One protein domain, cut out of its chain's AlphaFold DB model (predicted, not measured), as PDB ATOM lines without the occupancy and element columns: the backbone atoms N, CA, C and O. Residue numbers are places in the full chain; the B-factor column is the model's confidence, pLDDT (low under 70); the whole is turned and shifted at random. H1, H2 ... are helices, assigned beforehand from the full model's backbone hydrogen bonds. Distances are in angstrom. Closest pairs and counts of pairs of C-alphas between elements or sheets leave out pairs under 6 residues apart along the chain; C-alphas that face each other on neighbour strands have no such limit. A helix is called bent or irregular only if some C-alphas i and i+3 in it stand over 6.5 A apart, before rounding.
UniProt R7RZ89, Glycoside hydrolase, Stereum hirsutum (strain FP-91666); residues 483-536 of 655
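This is residues 483 to 536 of the 655 residues of the protein "Glycoside hydrolase" of Stereum hirsutum (strain FP-91666) (UniProt R7RZ89). Little regular structure: three short helices, H1, H2 and H3, gather toward one end, and two long looping stretches, residues 483 to 502 and 508 to 522, reach out to the other. The printed part has 54 residues, 17 of them in the helices, and no named strand; the class is all helix. It is compact, with a radius of gyration of the C-alphas of 10.9 A, yet elongated, spanning 31 by 18 by 16 A.

Find C-alpha 523 at (102.978, 102.384, 72.488); from there H2 runs 12.3 A to residue 530. H2 is irregular: C-alphas 526 and 529 are 7.7 A apart. H1, residues 503 to 507, covers 6.2 A. H3, residues 532 to 535, covers 5.3 A and ends at (107.926, 114.226, 59.527).

H2 touches H1, the closest C-alphas being those of Gln 505 and Cys 529, 4.3 A apart. H2 and H3 are close but not clearly touching; the C-alphas of Gly 528 and Asn 534, their closest, are 7.1 A apart. H1 and H3 are near each other. The O i to N i+4 pair in H1 is within hydrogen-bond range; H2 has 1 of 4 such pairs within range, beside 3 of 5 O i to N i+3 pairs, and H3, with 4 residues, is too short for any O i to N i+4 pair, while its 1 O i to N i+3 pair is within range.

The C-alphas farthest apart, of Tyr 518 and Leu 536, are 31.0 A apart. The printed part has no cut; the link from H1 to H2 is long, that from H2 to H3 tight. Mean pLDDT of the printed part is 76.3, with 14 residues under 70, among them 499 to 504.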
ATOM      1  N   LEU A 483      99.985 109.479  65.828       80.56
ATOM      2  CA  LEU A 483     100.267 110.482  66.858       80.56
ATOM      3  C   LEU A 483      98.938 111.026  67.440       80.56
ATOM      4  O   LEU A 483      97.924 111.107  66.749       80.56
ATOM      5  N   TYR A 484      98.965 111.463  68.701       78.94
ATOM      6  CA  TYR A 484      97.822 112.080  69.388       78.94
ATOM      7  C   TYR A 484      98.189 113.446  69.963       78.94
ATOM      8  O   TYR A 484      99.340 113.683  70.335       78.94
ATOM      9  N   ASP A 485      97.198 114.333  70.088       72.94
ATOM     10  CA  ASP A 485      97.356 115.543  70.899       72.94
ATOM     11  C   ASP A 485      97.543 115.205  72.385       72.94
ATOM     12  O   ASP A 485      97.142 114.153  72.879       72.94
ATOM     13  N   THR A 486      98.201 116.108  73.101       70.31
ATOM     14  CA  THR A 486      98.581 115.960  74.512       70.31
ATOM     15  C   THR A 486      98.028 117.121  75.341       70.31
ATOM     16  O   THR A 486      98.646 117.574  76.299       70.31
ATOM     17  N   THR A 487      96.859 117.638  74.959       65.69
ATOM     18  CA  THR A 487      96.171 118.736  75.659       65.69
ATOM     19  C   THR A 487      95.100 118.263  76.632       65.69
ATOM     20  O   THR A 487      94.808 118.970  77.596       65.69
ATOM     21  N   ALA A 488      94.521 117.084  76.405       66.88
ATOM     22  CA  ALA A 488      93.434 116.554  77.213       66.88
ATOM     23  C   ALA A 488      93.488 115.018  77.275       66.88
ATOM     24  O   ALA A 488      93.706 114.359  76.265       66.88
ATOM     25  N   GLN A 489      93.292 114.452  78.469       70.00
ATOM     26  CA  GLN A 489      93.270 112.998  78.702       70.00
ATOM     27  C   GLN A 489      91.873 112.382  78.508       70.00
ATOM     28  O   GLN A 489      91.742 111.181  78.291       70.00
ATOM     29  N   ASN A 490      90.820 113.202  78.538       64.56
ATOM     30  CA  ASN A 490      89.431 112.791  78.316       64.56
ATOM     31  C   ASN A 490      89.026 112.762  76.832       64.56
ATOM     32  O   ASN A 490      87.874 112.460  76.527       64.56
ATOM     33  N   TYR A 491      89.938 113.110  75.917       65.69
ATOM     34  CA  TYR A 491      89.678 113.131  74.480       65.69
ATOM     35  C   TYR A 491      90.971 112.900  73.687       65.69
ATOM     36  O   TYR A 491      91.876 113.733  73.704       65.69
ATOM     37  N   LEU A 492      91.066 111.776  72.970       70.50
ATOM     38  CA  LEU A 492      92.219 111.473  72.117       70.50
ATOM     39  C   LEU A 492      92.051 112.156  70.751       70.50
ATOM     40  O   LEU A 492      91.317 111.676  69.889       70.50
ATOM     41  N   TYR A 493      92.723 113.290  70.540       67.88
ATOM     42  CA  TYR A 493      92.652 114.018  69.267       67.88
ATOM     43  C   TYR A 493      93.601 113.433  68.210       67.88
ATOM     44  O   TYR A 493      94.821 113.462  68.379       67.88
ATOM     45  N   GLY A 494      93.031 112.996  67.080       69.56
ATOM     46  CA  GLY A 494      93.743 112.466  65.904       69.56
ATOM     47  C   GLY A 494      93.764 113.385  64.670       69.56
ATOM     48  O   GLY A 494      93.902 112.898  63.556       69.56
ATOM     49  N   ARG A 495      93.613 114.710  64.818       74.25
ATOM     50  CA  ARG A 495      93.473 115.667  63.689       74.25
ATOM     51  C   ARG A 495      94.806 116.115  63.096       74.25
ATOM     52  O   ARG A 495      95.201 117.277  63.190       74.25
ATOM     53  N   GLN A 496      95.541 115.171  62.535       74.12
ATOM     54  CA  GLN A 496      96.935 115.396  62.172       74.12
ATOM     55  C   GLN A 496      97.109 115.815  60.723       74.12
ATOM     56  O   GLN A 496      96.366 115.402  59.838       74.12
ATOM     57  N   ALA A 497      98.131 116.631  60.470       74.94
ATOM     58  CA  ALA A 497      98.489 116.974  59.107       74.94
ATOM     59  C   ALA A 497      99.037 115.733  58.382       74.94
ATOM     60  O   ALA A 497      99.979 115.107  58.858       74.94
ATOM     61  N   MET A 498      98.499 115.441  57.193       74.75
ATOM     62  CA  MET A 498      99.023 114.406  56.281       74.75
ATOM     63  C   MET A 498     100.421 114.739  55.733       74.75
ATOM     64  O   MET A 498     101.105 113.878  55.188       74.75
ATOM     65  N   ILE A 499     100.846 116.000  55.857       65.88
ATOM     66  CA  ILE A 499     102.152 116.488  55.412       65.88
ATOM     67  C   ILE A 499     103.101 116.690  56.595       65.88
ATOM     68  O   ILE A 499     102.676 117.056  57.692       65.88
ATOM     69  N   SER A 500     104.400 116.560  56.318       58.94
ATOM     70  CA  SER A 500     105.519 116.817  57.232       58.94
ATOM     71  C   SER A 500     105.270 117.962  58.227       58.94
ATOM     72  O   SER A 500     105.311 119.154  57.875       58.94
ATOM     73  N   ASN A 501     105.081 117.605  59.501       62.84
ATOM     74  CA  ASN A 501     105.052 118.560  60.599       62.84
ATOM     75  C   ASN A 501     106.029 118.164  61.716       62.84
ATOM     76  O   ASN A 501     105.832 117.180  62.420       62.84
ATOM     77  N   LYS A 502     107.063 118.991  61.925       66.31
ATOM     78  CA  LYS A 502     108.031 118.828  63.024       66.31
ATOM     79  C   LYS A 502     107.544 119.380  64.369       66.31
ATOM     80  O   LYS A 502     108.297 119.326  65.338       66.31
ATOM     81  N   ALA A 503     106.322 119.916  64.448       64.62
ATOM     82  CA  ALA A 503     105.756 120.442  65.689       64.62
ATOM     83  C   ALA A 503     105.798 119.397  66.812       64.62
ATOM     84  O   ALA A 503     106.291 119.688  67.899       64.62
ATOM     85  N   TRP A 504     105.392 118.160  66.530       68.38
ATOM     86  CA  TRP A 504     105.359 117.071  67.514       68.38
ATOM     87  C   TRP A 504     106.736 116.734  68.094       68.38
ATOM     88  O   TRP A 504     106.864 116.549  69.298       68.38
ATOM     89  N   GLN A 505     107.790 116.768  67.272       73.56
ATOM     90  CA  GLN A 505     109.170 116.553  67.735       73.56
ATOM     91  C   GLN A 505     109.619 117.614  68.756       73.56
ATOM     92  O   GLN A 505     110.558 117.396  69.516       73.56
ATOM     93  N   ARG A 506     108.965 118.782  68.776       68.38
ATOM     94  CA  ARG A 506     109.299 119.902  69.664       68.38
ATOM     95  C   ARG A 506     108.376 120.038  70.862       68.38
ATOM     96  O   ARG A 506     108.854 120.433  71.920       68.38
ATOM     97  N   HIS A 507     107.095 119.717  70.701       66.94
ATOM     98  CA  HIS A 507     106.124 119.663  71.803       66.94
ATOM     99  C   HIS A 507     106.334 118.468  72.725       66.94
ATOM    100  O   HIS A 507     105.839 118.466  73.848       66.94
ATOM    101  N   GLY A 508     107.108 117.486  72.269       73.62
ATOM    102  CA  GLY A 508     107.358 116.264  73.006       73.62
ATOM    103  C   GLY A 508     106.313 115.200  72.705       73.62
ATOM    104  O   GLY A 508     105.359 115.400  71.951       73.62
ATOM    105  N   CYS A 509     106.558 114.022  73.258       79.94
ATOM    106  CA  CYS A 509     105.737 112.851  73.018       79.94
ATOM    107  C   CYS A 509     104.453 112.898  73.846       79.94
ATOM    108  O   CYS A 509     104.391 113.535  74.908       79.94
ATOM    109  N   HIS A 510     103.442 112.176  73.365       82.94
ATOM    110  CA  HIS A 510     102.206 111.992  74.104       82.94
ATOM    111  C   HIS A 510     102.483 111.315  75.451       82.94
ATOM    112  O   HIS A 510     103.250 110.358  75.522       82.94
ATOM    113  N   HIS A 511     101.881 111.832  76.525       82.56
ATOM    114  CA  HIS A 511     102.099 111.343  77.894       82.56
ATOM    115  C   HIS A 511     100.854 111.417  78.794       82.56
ATOM    116  O   HIS A 511     100.948 111.096  79.975       82.56
ATOM    117  N   LEU A 512      99.706 111.856  78.265       80.69
ATOM    118  CA  LEU A 512      98.476 112.012  79.049       80.69
ATOM    119  C   LEU A 512      97.711 110.695  79.241       80.69
ATOM    120  O   LEU A 512      96.983 110.554  80.217       80.69
ATOM    121  N   GLY A 513      97.882 109.728  78.337       83.12
ATOM    122  CA  GLY A 513      97.080 108.509  78.347       83.12
ATOM    123  C   GLY A 513      95.627 108.782  77.945       83.12
ATOM    124  O   GLY A 513      95.337 109.744  77.234       83.12
ATOM    125  N   SER A 514      94.716 107.918  78.392       83.44
ATOM    126  CA  SER A 514      93.280 108.020  78.117       83.44
ATOM    127  C   SER A 514      92.475 107.800  79.395       83.44
ATOM    128  O   SER A 514      92.642 106.780  80.061       83.44
ATOM    129  N   GLU A 515      91.583 108.736  79.729       78.75
ATOM    130  CA  GLU A 515      90.578 108.548  80.786       78.75
ATOM    131  C   GLU A 515      89.416 107.666  80.321       78.75
ATOM    132  O   GLU A 515      88.791 106.986  81.132       78.75
ATOM    133  N   GLN A 516      89.104 107.693  79.021       77.19
ATOM    134  CA  GLN A 516      87.937 107.008  78.468       77.19
ATOM    135  C   GLN A 516      88.213 105.531  78.179       77.19
ATOM    136  O   GLN A 516      87.336 104.690  78.374       77.19
ATOM    137  N   TYR A 517      89.430 105.232  77.719       83.31
ATOM    138  CA  TYR A 517      89.835 103.897  77.302       83.31
ATOM    139  C   TYR A 517      90.876 103.343  78.269       83.31
ATOM    140  O   TYR A 517      92.057 103.694  78.202       83.31
ATOM    141  N   TYR A 518      90.428 102.486  79.179       76.25
ATOM    142  CA  TYR A 518      91.282 101.799  80.131       76.25
ATOM    143  C   TYR A 518      92.254 100.899  79.338       76.25
ATOM    144  O   TYR A 518      91.855 100.045  78.562       76.25
ATOM    145  N   ASN A 519      93.560 101.146  79.444       73.38
ATOM    146  CA  ASN A 519      94.595 100.333  78.789       73.38
ATOM    147  C   ASN A 519      94.563 100.271  77.236       73.38
ATOM    148  O   ASN A 519      94.889  99.244  76.639       73.38
ATOM    149  N   ILE A 520      94.205 101.371  76.563       80.62
ATOM    150  CA  ILE A 520      94.376 101.498  75.104       80.62
ATOM    151  C   ILE A 520      95.859 101.372  74.691       80.62
ATOM    152  O   ILE A 520      96.751 101.908  75.350       80.62
ATOM    153  N   ALA A 521      96.122 100.692  73.570       80.81
ATOM    154  CA  ALA A 521      97.465 100.539  73.009       80.81
ATOM    155  C   ALA A 521      97.999 101.875  72.453       80.81
ATOM    156  O   ALA A 521      97.683 102.273  71.333       80.81
ATOM    157  N   LEU A 522      98.820 102.569  73.246       85.19
ATOM    158  CA  LEU A 522      99.423 103.864  72.896       85.19
ATOM    159  C   LEU A 522     100.922 103.764  72.574       85.19
ATOM    160  O   LEU A 522     101.556 104.785  72.337       85.19
ATOM    161  N   ASP A 523     101.515 102.567  72.527       86.88
ATOM    162  CA  ASP A 523     102.978 102.384  72.488       86.88
ATOM    163  C   ASP A 523     103.679 103.230  71.416       86.88
ATOM    164  O   ASP A 523     104.676 103.895  71.693       86.88
ATOM    165  N   LYS A 524     103.130 103.261  70.194       86.50
ATOM    166  CA  LYS A 524     103.684 104.064  69.094       86.50
ATOM    167  C   LYS A 524     103.488 105.565  69.297       86.50
ATOM    168  O   LYS A 524     104.381 106.345  68.973       86.50
ATOM    169  N   SER A 525     102.349 105.986  69.844       85.38
ATOM    170  CA  SER A 525     102.057 107.406  70.067       85.38
ATOM    171  C   SER A 525     102.916 107.995  71.197       85.38
ATOM    172  O   SER A 525     103.356 109.141  71.093       85.38
ATOM    173  N   LEU A 526     103.253 107.182  72.209       86.62
ATOM    174  CA  LEU A 526     104.130 107.540  73.333       86.62
ATOM    175  C   LEU A 526     105.576 107.842  72.922       86.62
ATOM    176  O   LEU A 526     106.281 108.536  73.646       86.62
ATOM    177  N   ILE A 527     106.037 107.326  71.780       88.50
ATOM    178  CA  ILE A 527     107.397 107.575  71.267       88.50
ATOM    179  C   ILE A 527     107.406 108.288  69.916       88.50
ATOM    180  O   ILE A 527     108.473 108.552  69.367       88.50
ATOM    181  N   GLY A 528     106.241 108.639  69.371       84.56
ATOM    182  CA  GLY A 528     106.145 109.155  68.009       84.56
ATOM    183  C   GLY A 528     106.858 110.497  67.796       84.56
ATOM    184  O   GLY A 528     107.313 110.780  66.692       84.56
ATOM    185  N   CYS A 529     107.059 111.306  68.841       82.19
ATOM    186  CA  CYS A 529     107.875 112.523  68.733       82.19
ATOM    187  C   CYS A 529     109.361 112.244  68.422       82.19
ATOM    188  O   CYS A 529     110.068 113.158  68.005       82.19
ATOM    189  N   LEU A 530     109.833 111.009  68.632       87.31
ATOM    190  CA  LEU A 530     111.200 110.563  68.342       87.31
ATOM    191  C   LEU A 530     111.324 109.885  66.971       87.31
ATOM    192  O   LEU A 530     112.438 109.611  66.530       87.31
ATOM    193  N   ASP A 531     110.200 109.598  66.311       87.31
ATOM    194  CA  ASP A 531     110.180 108.945  65.008       87.31
ATOM    195  C   ASP A 531     110.148 109.991  63.884       87.31
ATOM    196  O   ASP A 531     109.175 110.733  63.708       87.31
ATOM    197  N   ASP A 532     111.228 110.046  63.102       85.81
ATOM    198  CA  ASP A 532     111.350 110.927  61.939       85.81
ATOM    199  C   ASP A 532     110.346 110.588  60.830       85.81
ATOM    200  O   ASP A 532     110.027 111.475  60.029       85.81
ATOM    201  N   TRP A 533     109.793 109.367  60.807       84.75
ATOM    202  CA  TRP A 533     108.733 108.970  59.879       84.75
ATOM    203  C   TRP A 533     107.541 109.931  59.937       84.75
ATOM    204  O   TRP A 533     107.019 110.327  58.898       84.75
ATOM    205  N   ASN A 534     107.179 110.416  61.129       79.50
ATOM    206  CA  ASN A 534     106.073 111.363  61.305       79.50
ATOM    207  C   ASN A 534     106.298 112.702  60.585       79.50
ATOM    208  O   ASN A 534     105.348 113.431  60.301       79.50
ATOM    209  N   SER A 535     107.553 113.030  60.275       76.00
ATOM    210  CA  SER A 535     107.926 114.226  59.527       76.00
ATOM    211  C   SER A 535     107.992 114.006  58.011       76.00
ATOM    212  O   SER A 535     108.416 114.914  57.299       76.00
ATOM    213  N   LEU A 536     107.604 112.844  57.490       78.38
ATOM    214  CA  LEU A 536     107.579 112.574  56.052       78.38
ATOM    215  C   LEU A 536     106.239 112.979  55.415       78.38
ATOM    216  O   LEU A 536     105.326 113.457  56.086       78.38
TER     217      LEU A 536